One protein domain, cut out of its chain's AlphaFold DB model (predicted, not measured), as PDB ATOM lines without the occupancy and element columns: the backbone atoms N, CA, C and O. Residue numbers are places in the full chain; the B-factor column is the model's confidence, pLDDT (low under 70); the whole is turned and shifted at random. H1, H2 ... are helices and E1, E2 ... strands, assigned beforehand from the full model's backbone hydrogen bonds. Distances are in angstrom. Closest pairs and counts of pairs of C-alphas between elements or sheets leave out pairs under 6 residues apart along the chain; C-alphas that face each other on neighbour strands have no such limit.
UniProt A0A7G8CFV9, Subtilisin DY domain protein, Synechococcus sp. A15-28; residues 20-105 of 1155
ATOM      1  N   LEU A  20       5.231   5.205 -11.425       90.12
ATOM      2  CA  LEU A  20       5.266   6.514 -10.782       90.12
ATOM      3  C   LEU A  20       5.667   7.562 -11.819       90.12
ATOM      4  O   LEU A  20       6.507   7.277 -12.684       90.12
ATOM      5  N   PHE A  21       5.072   8.745 -11.731       86.19
ATOM      6  CA  PHE A  21       5.437   9.905 -12.532       86.19
ATOM      7  C   PHE A  21       6.520  10.723 -11.808       86.19
ATOM      8  O   PHE A  21       6.433  10.948 -10.605       86.19
ATOM      9  N   ASP A  22       7.565  11.126 -12.534       85.44
ATOM     10  CA  ASP A  22       8.722  11.857 -11.988       85.44
ATOM     11  C   ASP A  22       9.259  12.849 -13.034       85.44
ATOM     12  O   ASP A  22       9.988  12.462 -13.953       85.44
ATOM     13  N   ASP A  23       8.819  14.111 -12.957       78.06
ATOM     14  CA  ASP A  23       9.201  15.220 -13.851       78.06
ATOM     15  C   ASP A  23       9.247  14.844 -15.352       78.06
ATOM     16  O   ASP A  23      10.193  15.127 -16.093       78.06
ATOM     17  N   GLY A  24       8.191  14.167 -15.824       72.56
ATOM     18  CA  GLY A  24       8.047  13.727 -17.219       72.56
ATOM     19  C   GLY A  24       8.665  12.362 -17.549       72.56
ATOM     20  O   GLY A  24       8.552  11.902 -18.690       72.56
ATOM     21  N   ASN A  25       9.278  11.688 -16.576       79.06
ATOM     22  CA  ASN A  25       9.753  10.306 -16.673       79.06
ATOM     23  C   ASN A  25       8.751   9.331 -16.034       79.06
ATOM     24  O   ASN A  25       7.866   9.728 -15.276       79.06
ATOM     25  N   SER A  26       8.897   8.038 -16.344       86.69
ATOM     26  CA  SER A  26       8.104   6.962 -15.743       86.69
ATOM     27  C   SER A  26       8.987   5.946 -15.023       86.69
ATOM     28  O   SER A  26       9.920   5.378 -15.597       86.69
ATOM     29  N   ILE A  27       8.676   5.680 -13.755       90.44
ATOM     30  CA  ILE A  27       9.444   4.772 -12.900       90.44
ATOM     31  C   ILE A  27       8.565   3.575 -12.539       90.44
ATOM     32  O   ILE A  27       7.577   3.690 -11.820       90.44
ATOM     33  N   THR A  28       8.899   2.392 -13.061       91.44
ATOM     34  CA  THR A  28       8.073   1.193 -12.839       91.44
ATOM     35  C   THR A  28       8.248   0.650 -11.424       91.44
ATOM     36  O   THR A  28       9.357   0.294 -11.026       91.44
ATOM     37  N   ILE A  29       7.143   0.488 -10.693       92.56
ATOM     38  CA  ILE A  29       7.169  -0.029  -9.322       92.56
ATOM     39  C   ILE A  29       7.538  -1.517  -9.342       92.56
ATOM     40  O   ILE A  29       6.827  -2.350  -9.920       92.56
ATOM     41  N   THR A  30       8.627  -1.884  -8.662       90.44
ATOM     42  CA  THR A  30       9.065  -3.282  -8.537       90.44
ATOM     43  C   THR A  30       9.345  -3.684  -7.096       90.44
ATOM     44  O   THR A  30       9.592  -2.860  -6.221       90.44
ATOM     45  N   ASN A  31       9.324  -4.985  -6.807       87.38
ATOM     46  CA  ASN A  31       9.917  -5.493  -5.568       87.38
ATOM     47  C   ASN A  31      11.423  -5.759  -5.734       87.38
ATOM     48  O   ASN A  31      11.930  -5.853  -6.848       87.38
ATOM     49  N   ARG A  32      12.123  -6.031  -4.625       85.06
ATOM     50  CA  ARG A  32      13.565  -6.371  -4.584       85.06
ATOM     51  C   ARG A  32      14.009  -7.607  -5.409       85.06
ATOM     52  O   ARG A  32      15.153  -8.035  -5.294       85.06
ATOM     53  N   ARG A  33      13.115  -8.244  -6.176       86.81
ATOM     54  CA  ARG A  33      13.405  -9.321  -7.143       86.81
ATOM     55  C   ARG A  33      13.069  -8.921  -8.592       86.81
ATOM     56  O   ARG A  33      13.032  -9.797  -9.450       86.81
ATOM     57  N   GLY A  34      12.783  -7.644  -8.858       83.44
ATOM     58  CA  GLY A  34      12.426  -7.121 -10.181       83.44
ATOM     59  C   GLY A  34      11.017  -7.489 -10.660       83.44
ATOM     60  O   GLY A  34      10.734  -7.367 -11.847       83.44
ATOM     61  N   ARG A  35      10.125  -7.969  -9.779       87.75
ATOM     62  CA  ARG A  35       8.727  -8.238 -10.157       87.75
ATOM     63  C   ARG A  35       7.911  -6.948 -10.089       87.75
ATOM     64  O   ARG A  35       7.881  -6.318  -9.033       87.75
ATOM     65  N   THR A  36       7.225  -6.640 -11.185       89.38
ATOM     66  CA  THR A  36       6.261  -5.545 -11.336       89.38
ATOM     67  C   THR A  36       4.892  -5.872 -10.723       89.38
ATOM     68  O   THR A  36       4.586  -7.035 -10.421       89.38
ATOM     69  N   PHE A  37       4.068  -4.838 -10.553       85.44
ATOM     70  CA  PHE A  37       2.692  -4.916 -10.056       85.44
ATOM     71  C   PHE A  37       1.741  -4.139 -10.974       85.44
ATOM     72  O   PHE A  37       2.172  -3.193 -11.614       85.44
ATOM     73  N   SER A  38       0.478  -4.548 -11.028       84.69
ATOM     74  CA  SER A  38      -0.642  -3.990 -11.808       84.69
ATOM     75  C   SER A  38      -1.946  -4.589 -11.278       84.69
ATOM     76  O   SER A  38      -1.886  -5.605 -10.573       84.69
ATOM     77  N   ASP A  39      -3.111  -4.062 -11.658       77.50
ATOM     78  CA  ASP A  39      -4.420  -4.642 -11.302       77.50
ATOM     79  C   ASP A  39      -4.497  -6.124 -11.709       77.50
ATOM     80  O   ASP A  39      -4.815  -7.006 -10.912       77.50
ATOM     81  N   ALA A  40      -4.037  -6.447 -12.923       75.69
ATOM     82  CA  ALA A  40      -3.983  -7.818 -13.436       75.69
ATOM     83  C   ALA A  40      -3.093  -8.772 -12.605       75.69
ATOM     84  O   ALA A  40      -3.261  -9.994 -12.659       75.69
ATOM     85  N   THR A  41      -2.134  -8.247 -11.833       77.50
ATOM     86  CA  THR A  41      -1.245  -9.045 -10.970       77.50
ATOM     87  C   THR A  41      -1.574  -8.943  -9.477       77.50
ATOM     88  O   THR A  41      -0.961  -9.669  -8.681       77.50
ATOM     89  N   SER A  42      -2.563  -8.126  -9.096       74.69
ATOM     90  CA  SER A  42      -3.015  -7.919  -7.722       74.69
ATOM     91  C   SER A  42      -4.524  -8.138  -7.567       74.69
ATOM     92  O   SER A  42      -5.344  -7.317  -7.945       74.69
ATOM     93  N   ARG A  43      -4.913  -9.246  -6.930       72.88
ATOM     94  CA  ARG A  43      -6.333  -9.632  -6.788       72.88
ATOM     95  C   ARG A  43      -7.122  -8.893  -5.701       72.88
ATOM     96  O   ARG A  43      -8.317  -9.130  -5.584       72.88
ATOM     97  N   PHE A  44      -6.458  -8.131  -4.831       78.94
ATOM     98  CA  PHE A  44      -7.043  -7.683  -3.555       78.94
ATOM     99  C   PHE A  44      -6.563  -6.298  -3.098       78.94
ATOM    100  O   PHE A  44      -6.653  -6.008  -1.906       78.94
ATOM    101  N   TRP A  45      -5.937  -5.517  -3.979       87.75
ATOM    102  CA  TRP A  45      -5.508  -4.142  -3.713       87.75
ATOM    103  C   TRP A  45      -4.971  -3.494  -4.986       87.75
ATOM    104  O   TRP A  45      -4.266  -4.165  -5.744       87.75
ATOM    105  N   ASN A  46      -5.187  -2.192  -5.138       87.56
ATOM    106  CA  ASN A  46      -4.640  -1.404  -6.240       87.56
ATOM    107  C   ASN A  46      -3.699  -0.328  -5.688       87.56
ATOM    108  O   ASN A  46      -3.832   0.065  -4.527       87.56
ATOM    109  N   VAL A  47      -2.714   0.103  -6.480       90.38
ATOM    110  CA  VAL A  47      -1.983   1.351  -6.191       90.38
ATOM    111  C   VAL A  47      -2.891   2.491  -6.635       90.38
ATOM    112  O   VAL A  47      -3.467   2.388  -7.712       90.38
ATOM    113  N   ILE A  48      -3.051   3.509  -5.790       90.12
ATOM    114  CA  ILE A  48      -3.985   4.620  -6.040       90.12
ATOM    115  C   ILE A  48      -3.315   5.995  -6.044       90.12
ATOM    116  O   ILE A  48      -3.898   6.928  -6.568       90.12
ATOM    117  N   ALA A  49      -2.110   6.118  -5.478       91.31
ATOM    118  CA  ALA A  49      -1.307   7.331  -5.582       91.31
ATOM    119  C   ALA A  49       0.181   7.040  -5.334       91.31
ATOM    120  O   ALA A  49       0.551   6.029  -4.717       91.31
ATOM    121  N   GLY A  50       1.037   7.948  -5.782       90.25
ATOM    122  CA  GLY A  50       2.473   7.982  -5.552       90.25
ATOM    123  C   GLY A  50       2.938   9.409  -5.283       90.25
ATOM    124  O   GLY A  50       2.368  10.354  -5.799       90.25
ATOM    125  N   THR A  51       3.975   9.589  -4.475       90.06
ATOM    126  CA  THR A  51       4.597  10.907  -4.288       90.06
ATOM    127  C   THR A  51       6.092  10.760  -4.036       90.06
ATOM    128  O   THR A  51       6.546   9.748  -3.487       90.06
ATOM    129  N   GLN A  52       6.875  11.739  -4.477       88.75
ATOM    130  CA  GLN A  52       8.324  11.743  -4.303       88.75
ATOM    131  C   GLN A  52       8.683  12.159  -2.871       88.75
ATOM    132  O   GLN A  52       8.102  13.080  -2.306       88.75
ATOM    133  N   VAL A  53       9.648  11.464  -2.269       85.12
ATOM    134  CA  VAL A  53      10.150  11.740  -0.914       85.12
ATOM    135  C   VAL A  53      11.671  11.599  -0.887       85.12
ATOM    136  O   VAL A  53      12.254  10.970  -1.768       85.12
ATOM    137  N   ASP A  54      12.334  12.141   0.136       81.19
ATOM    138  CA  ASP A  54      13.799  12.086   0.251       81.19
ATOM    139  C   ASP A  54      14.353  10.650   0.096       81.19
ATOM    140  O   ASP A  54      14.190   9.787   0.964       81.19
ATOM    141  N   GLY A  55      15.042  10.401  -1.025       81.38
ATOM    142  CA  GLY A  55      15.660   9.113  -1.367       81.38
ATOM    143  C   GLY A  55      14.750   8.078  -2.047       81.38
ATOM    144  O   GLY A  55      15.143   6.909  -2.144       81.38
ATOM    145  N   GLY A  56      13.557   8.455  -2.519       90.12
ATOM    146  CA  GLY A  56      12.686   7.573  -3.298       90.12
ATOM    147  C   GLY A  56      11.250   8.077  -3.442       90.12
ATOM    148  O   GLY A  56      11.009   9.254  -3.680       90.12
ATOM    149  N   PHE A  57      10.286   7.165  -3.316       92.88
ATOM    150  CA  PHE A  57       8.860   7.482  -3.417       92.88
ATOM    151  C   PHE A  57       8.073   6.818  -2.287       92.88
ATOM    152  O   PHE A  57       8.385   5.699  -1.858       92.88
ATOM    153  N   LEU A  58       7.024   7.496  -1.825       93.38
ATOM    154  CA  LEU A  58       5.967   6.913  -1.010       93.38
ATOM    155  C   LEU A  58       4.807   6.533  -1.939       93.38
ATOM    156  O   LEU A  58       4.446   7.288  -2.834       93.38
ATOM    157  N   VAL A  59       4.230   5.350  -1.751       93.31
ATOM    158  CA  VAL A  59       3.180   4.809  -2.629       93.31
ATOM    159  C   VAL A  59       1.981   4.384  -1.797       93.31
ATOM    160  O   VAL A  59       2.124   3.544  -0.900       93.31
ATOM    161  N   LEU A  60       0.808   4.930  -2.107       93.81
ATOM    162  CA  LEU A  60      -0.463   4.603  -1.474       93.81
ATOM    163  C   LEU A  60      -1.177   3.486  -2.234       93.81
ATOM    164  O   LEU A  60      -1.197   3.429  -3.465       93.81
ATOM    165  N   ARG A  61      -1.797   2.577  -1.487       92.44
ATOM    166  CA  ARG A  61      -2.607   1.494  -2.045       92.44
ATOM    167  C   ARG A  61      -3.857   1.255  -1.216       92.44
ATOM    168  O   ARG A  61      -3.786   1.240   0.013       92.44
ATOM    169  N   ALA A  62      -4.963   0.995  -1.901       90.69
ATOM    170  CA  ALA A  62      -6.280   0.757  -1.322       90.69
ATOM    171  C   ALA A  62      -6.750  -0.684  -1.557       90.69
ATOM    172  O   ALA A  62      -6.271  -1.379  -2.458       90.69
ATOM    173  N   ARG A  63      -7.705  -1.139  -0.743       88.88
ATOM    174  CA  ARG A  63      -8.493  -2.355  -0.979       88.88
ATOM    175  C   ARG A  63      -9.883  -2.237  -0.371       88.88
ATOM    176  O   ARG A  63     -10.015  -1.709   0.730       88.88
ATOM    177  N   GLN A  64     -10.873  -2.851  -1.010       82.12
ATOM    178  CA  GLN A  64     -12.208  -2.989  -0.434       82.12
ATOM    179  C   GLN A  64     -12.281  -4.165   0.549       82.12
ATOM    180  O   GLN A  64     -11.645  -5.207   0.345       82.12
ATOM    181  N   THR A  65     -13.050  -4.018   1.635       73.94
ATOM    182  CA  THR A  65     -13.283  -5.091   2.616       73.94
ATOM    183  C   THR A  65     -14.770  -5.255   2.948       73.94
ATOM    184  O   THR A  65     -15.429  -4.301   3.335       73.94
ATOM    185  N   ARG A  66     -15.285  -6.494   2.869       64.50
ATOM    186  CA  ARG A  66     -16.720  -6.865   3.001       64.50
ATOM    187  C   ARG A  66     -17.439  -6.501   4.319       64.50
ATOM    188  O   ARG A  66     -18.571  -6.919   4.501       64.50
ATOM    189  N   ARG A  67     -16.775  -5.859   5.281       54.72
ATOM    190  CA  ARG A  67     -17.339  -5.541   6.614       54.72
ATOM    191  C   ARG A  67     -16.863  -4.207   7.201       54.72
ATOM    192  O   ARG A  67     -17.195  -3.914   8.339       54.72
ATOM    193  N   ARG A  68     -15.945  -3.494   6.534       57.91
ATOM    194  CA  ARG A  68     -15.225  -2.338   7.113       57.91
ATOM    195  C   ARG A  68     -14.778  -1.322   6.046       57.91
ATOM    196  O   ARG A  68     -13.724  -0.704   6.209       57.91
ATOM    197  N   GLY A  69     -15.512  -1.228   4.936       76.69
ATOM    198  CA  GLY A  69     -15.234  -0.306   3.828       76.69
ATOM    199  C   GLY A  69     -13.838  -0.436   3.201       76.69
ATOM    200  O   GLY A  69     -13.186  -1.495   3.271       76.69
ATOM    201  N   LEU A  70     -13.386   0.669   2.601       83.81
ATOM    202  CA  LEU A  70     -12.051   0.832   2.027       83.81
ATOM    203  C   LEU A  70     -10.979   0.829   3.123       83.81
ATOM    204  O   LEU A  70     -11.145   1.387   4.209       83.81
ATOM    205  N   ARG A  71      -9.847   0.170   2.849       90.31
ATOM    206  CA  ARG A  71      -8.675   0.157   3.734       90.31
ATOM    207  C   ARG A  71      -7.390   0.435   2.971       90.31
ATOM    208  O   ARG A  71      -7.141  -0.169   1.928       90.31
ATOM    209  N   TYR A  72      -6.515   1.230   3.575       92.81
ATOM    210  CA  TYR A  72      -5.315   1.767   2.939       92.81
ATOM    211  C   TYR A  72      -4.019   1.279   3.581       92.81
ATOM    212  O   TYR A  72      -3.997   0.728   4.692       92.81
ATOM    213  N   GLN A  73      -2.920   1.445   2.848       92.62
ATOM    214  CA  GLN A  73      -1.568   1.172   3.312       92.62
ATOM    215  C   GLN A  73      -0.532   1.878   2.431       92.62
ATOM    216  O   GLN A  73      -0.770   2.085   1.247       92.62
ATOM    217  N   THR A  74       0.652   2.144   2.981       93.19
ATOM    218  CA  THR A  74       1.782   2.760   2.265       93.19
ATOM    219  C   THR A  74       2.979   1.822   2.059       93.19
ATOM    220  O   THR A  74       3.269   0.928   2.871       93.19
ATOM    221  N   TRP A  75       3.698   2.046   0.961       93.25
ATOM    222  CA  TRP A  75       5.017   1.492   0.642       93.25
ATOM    223  C   TRP A  75       6.040   2.612   0.482       93.25
ATOM    224  O   TRP A  75       5.681   3.700   0.057       93.25
ATOM    225  N   THR A  76       7.309   2.320   0.765       92.12
ATOM    226  CA  THR A  76       8.443   3.179   0.390       92.12
ATOM    227  C   THR A  76       9.287   2.470  -0.664       92.12
ATOM    228  O   THR A  76       9.503   1.252  -0.574       92.12
ATOM    229  N   THR A  77       9.783   3.211  -1.650       92.50
ATOM    230  CA  THR A  77      10.752   2.740  -2.649       92.50
ATOM    231  C   THR A  77      12.098   3.445  -2.494       92.50
ATOM    232  O   THR A  77      12.245   4.350  -1.676       92.50
ATOM    233  N   ASP A  78      13.102   3.006  -3.250       91.06
ATOM    234  CA  ASP A  78      14.236   3.860  -3.611       91.06
ATOM    235  C   ASP A  78      13.919   4.703  -4.864       91.06
ATOM    236  O   ASP A  78      12.846   4.561  -5.462       91.06
ATOM    237  N   GLU A  79      14.866   5.551  -5.270       90.25
ATOM    238  CA  GLU A  79      14.836   6.383  -6.490       90.25
ATOM    239  C   GLU A  79      14.583   5.584  -7.789       90.25
ATOM    240  O   GLU A  79      14.227   6.160  -8.808       90.25
ATOM    241  N   THR A  80      14.737   4.251  -7.782       89.81
ATOM    242  CA  THR A  80      14.479   3.392  -8.956       89.81
ATOM    243  C   THR A  80      13.085   2.760  -8.960       89.81
ATOM    244  O   THR A  80      12.787   1.933  -9.823       89.81
ATOM    245  N   GLY A  81      12.232   3.093  -7.984       87.00
ATOM    246  CA  GLY A  81      10.914   2.476  -7.808       87.00
ATOM    247  C   GLY A  81      10.959   1.080  -7.176       87.00
ATOM    248  O   GLY A  81       9.955   0.359  -7.194       87.00
ATOM    249  N   THR A  82      12.096   0.662  -6.604       92.62
ATOM    250  CA  THR A  82      12.208  -0.646  -5.945       92.62
ATOM    251  C   THR A  82      11.726  -0.558  -4.497       92.62
ATOM    252  O   THR A  82      12.333   0.110  -3.664       92.62
ATOM    253  N   ILE A  83      10.650  -1.277  -4.156       92.56
ATOM    254  CA  ILE A  83      10.046  -1.269  -2.814       92.56
ATOM    255  C   ILE A  83      11.058  -1.732  -1.756       92.56
ATOM    256  O   ILE A  83      11.477  -2.900  -1.711       92.56
ATOM    257  N   ASN A  84      11.401  -0.818  -0.852       89.94
ATOM    258  CA  ASN A  84      12.333  -1.027   0.246       89.94
ATOM    259  C   ASN A  84      11.632  -1.106   1.622       89.94
ATOM    260  O   ASN A  84      12.183  -1.767   2.506       89.94
ATOM    261  N   GLY A  85      10.404  -0.594   1.780       86.50
ATOM    262  CA  GLY A  85       9.646  -0.610   3.039       86.50
ATOM    263  C   GLY A  85       8.119  -0.641   2.864       86.50
ATOM    264  O   GLY A  85       7.592  -0.540   1.757       86.50
ATOM    265  N   ARG A  86       7.393  -0.872   3.968       88.19
ATOM    266  CA  ARG A  86       5.922  -1.003   4.016       88.19
ATOM    267  C   ARG A  86       5.396  -0.724   5.427       88.19
ATOM    268  O   ARG A  86       5.912  -1.297   6.385       88.19
ATOM    269  N   SER A  87       4.333   0.069   5.552       84.94
ATOM    270  CA  SER A  87       3.681   0.359   6.839       84.94
ATOM    271  C   SER A  87       2.920  -0.849   7.410       84.94
ATOM    272  O   SER A  87       2.490  -1.751   6.682       84.94
ATOM    273  N   ARG A  88       2.773  -0.920   8.744       79.88
ATOM    274  CA  ARG A  88       2.110  -2.052   9.425       79.88
ATOM    275  C   ARG A  88       0.590  -2.000   9.255       79.88
ATOM    276  O   ARG A  88      -0.015  -0.970   9.543       79.88
ATOM    277  N   GLY A  89      -0.005  -3.147   8.913       83.38
ATOM    278  CA  GLY A  89      -1.461  -3.337   8.855       83.38
ATOM    279  C   GLY A  89      -2.131  -2.702   7.633       83.38
ATOM    280  O   GLY A  89      -1.460  -2.134   6.779       83.38
ATOM    281  N   TRP A  90      -3.448  -2.848   7.538       88.62
ATOM    282  CA  TRP A  90      -4.310  -2.083   6.632       88.62
ATOM    283  C   TRP A  90      -5.206  -1.209   7.514       88.62
ATOM    284  O   TRP A  90      -5.773  -1.742   8.472       88.62
ATOM    285  N   ARG A  91      -5.298   0.090   7.234       87.88
ATOM    286  CA  ARG A  91      -5.907   1.102   8.119       87.88
ATOM    287  C   ARG A  91      -7.193   1.668   7.502       87.88
ATOM    288  O   ARG A  91      -7.356   1.565   6.290       87.88
ATOM    289  N   SER A  92      -8.126   2.154   8.324       87.00
ATOM    290  CA  SER A  92      -9.285   2.952   7.871       87.00
ATOM    291  C   SER A  92      -8.829   4.308   7.338       87.00
ATOM    292  O   SER A  92      -7.720   4.714   7.674       87.00
ATOM    293  N   GLY A  93      -9.694   4.996   6.589       83.56
ATOM    294  CA  GLY A  93      -9.512   6.396   6.203       83.56
ATOM    295  C   GLY A  93      -9.121   7.289   7.374       83.56
ATOM    296  O   GLY A  93      -7.990   7.748   7.403       83.56
ATOM    297  N   GLN A  94      -9.940   7.343   8.433       82.19
ATOM    298  CA  GLN A  94      -9.630   8.137   9.636       82.19
ATOM    299  C   GLN A  94      -8.261   7.807  10.253       82.19
ATOM    300  O   GLN A  94      -7.544   8.641  10.784       82.19
ATOM    301  N   SER A  95      -7.835   6.543  10.174       85.12
ATOM    302  CA  SER A  95      -6.523   6.145  10.691       85.12
ATOM    303  C   SER A  95      -5.368   6.549   9.758       85.12
ATOM    304  O   SER A  95      -4.214   6.460  10.165       85.12
ATOM    305  N   MET A  96      -5.639   6.957   8.522       86.62
ATOM    306  CA  MET A  96      -4.693   7.586   7.597       86.62
ATOM    307  C   MET A  96      -4.703   9.117   7.754       86.62
ATOM    308  O   MET A  96      -3.608   9.682   7.809       86.62
ATOM    309  N   ALA A  97      -5.885   9.729   7.923       82.31
ATOM    310  CA  ALA A  97      -6.096  11.136   8.291       82.31
ATOM    311  C   ALA A  97      -5.268  11.522   9.523       82.31
ATOM    312  O   ALA A  97      -4.268  12.226   9.397       82.31
ATOM    313  N   ASN A  98      -5.517  10.863  10.667       79.75
ATOM    314  CA  ASN A  98      -4.811  11.054  11.947       79.75
ATOM    315  C   ASN A  98      -3.297  10.691  11.917       79.75
ATOM    316  O   ASN A  98      -2.644  10.579  12.957       79.75
ATOM    317  N   GLN A  99      -2.729  10.379  10.748       82.31
ATOM    318  CA  GLN A  99      -1.292  10.178  10.509       82.31
ATOM    319  C   GLN A  99      -0.719  11.157   9.472       82.31
ATOM    320  O   GLN A  99       0.428  10.984   9.056       82.31
ATOM    321  N   GLY A 100      -1.505  12.146   9.040       84.19
ATOM    322  CA  GLY A 100      -1.153  13.110   8.004       84.19
ATOM    323  C   GLY A 100      -0.949  12.490   6.622       84.19
ATOM    324  O   GLY A 100      -0.239  13.070   5.807       84.19
ATOM    325  N   ILE A 101      -1.491  11.296   6.340       86.75
ATOM    326  CA  ILE A 101      -1.251  10.632   5.046       86.75
ATOM    327  C   ILE A 101      -2.029  11.307   3.910       86.75
ATOM    328  O   ILE A 101      -1.544  11.335   2.782       86.75
ATOM    329  N   GLU A 102      -3.191  11.874   4.207       85.69
ATOM    330  CA  GLU A 102      -4.041  12.597   3.253       85.69
ATOM    331  C   GLU A 102      -3.310  13.831   2.717       85.69
ATOM    332  O   GLU A 102      -3.069  13.925   1.515       85.69
ATOM    333  N   ASN A 103      -2.765  14.652   3.621       84.00
ATOM    334  CA  ASN A 103      -1.836  15.751   3.326       84.00
ATOM    335  C   ASN A 103      -0.615  15.355   2.464       84.00
ATOM    336  O   ASN A 103      -0.053  16.194   1.766       84.00
ATOM    337  N   ILE A 104      -0.166  14.094   2.511       84.75
ATOM    338  CA  ILE A 104       1.007  13.620   1.750       84.75
ATOM    339  C   ILE A 104       0.641  13.207   0.315       84.75
ATOM    340  O   ILE A 104       1.486  13.303  -0.576       84.75
ATOM    341  N   PHE A 105      -0.586  12.736   0.082       85.62
ATOM    342  CA  PHE A 105      -1.058  12.295  -1.239       85.62
ATOM    343  C   PHE A 105      -2.074  13.242  -1.888       85.62
ATOM    344  O   PHE A 105      -2.451  13.002  -3.029       85.62
TER     345      PHE A 105
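AT A GLANCE: This is residues 20 to 105 of the 1155 residues of the protein "Subtilisin DY domain protein" of Synechococcus sp. A15-28 (UniProt A0A7G8CFV9). A strongly twisted sheet of four antiparallel strands, E3, E4, E5 and E6, is built round the long hairpin E4 and E5, and two short helices are on the same face of it, H2 over E4 and H1 beside the strands, near E5. A small separate hairpin, E1 and E2, sits near E3, and the long link of residues 29 to 45 leads from it to the sheet, pairing briefly with E6 on the way. The printed part has 86 residues with six named strands followed by two named helices, E1 E2 E3 E4 E5 E6 H1 H2; the class is mixed, helices and strands. The whole is compact, with a radius of gyration of the C-alphas of 13.0 A and spans of 37 by 28 by 22 A.

HOW THE PARTS SIT: E1, residues 20 to 22, and E2, residues 25 to 28, form an antiparallel hairpin at 152 degrees, with N 20 and O 27 2.8 A apart. E3, residues 46 to 53, bends by 51 degrees at residue 49; the closest C-alphas of E1 and E3, those of Leu 20 and Gly 50, are 6.1 A apart, while E2 and E3 are apart. E3 begins a meander, each strand the antiparallel neighbour of the one before, which goes on through E4, residues 56 to 65, E5, residues 69 to 77, and E6, residues 82 to 86. Within hydrogen-bond range are N 51 and O 58 at 2.9 A between E3 and E4, N 61 and O 73 at 3.0 A between E4 and E5, and N 84 and O 76 at 2.8 A between E5 and E6. E3 and E6 are the edge strands, and residues 30 to 31 pair parallel with residues 82 to 83 of E6. H1, residues 93 to 97, is on the sheet at a height of 6.9 A, over none of its strands; its closest C-alpha to E5 is that of Gly 93, 6.8 A from that of Arg 71. H2, residues 101 to 105, is on the same face at a height of 8.6 A, only just over E4, with 3 of its C-alphas falling on that strand. H1 and H2 are close but not clearly touching, the closest C-alphas, of Met 96 and Glu 102, being 6.7 A apart. In H1 and H2 every O i to N i+4 pair is within hydrogen-bond range.

IN THESE COORDINATES: E1 begins at C-alpha 20, (5.266, 6.514, -10.782). E3 is 20.5 A long. E4 runs 29.5 A from C-alpha 56, (12.686, 7.573, -3.298), and E5 27.0 A. E6 is 11.8 A long and E2 10.0 A. H2 ends at C-alpha 105, (-1.058, 12.295, -1.239).

THE WHOLE: The C-alphas farthest apart, those of Gly 24 and Arg 67, are 39.8 A apart. The printed part has no cut, and the link E2 to E3 is long, with 17 residues. The mean pLDDT of the printed part is 85.4, and residues 66 to 68 are under 70.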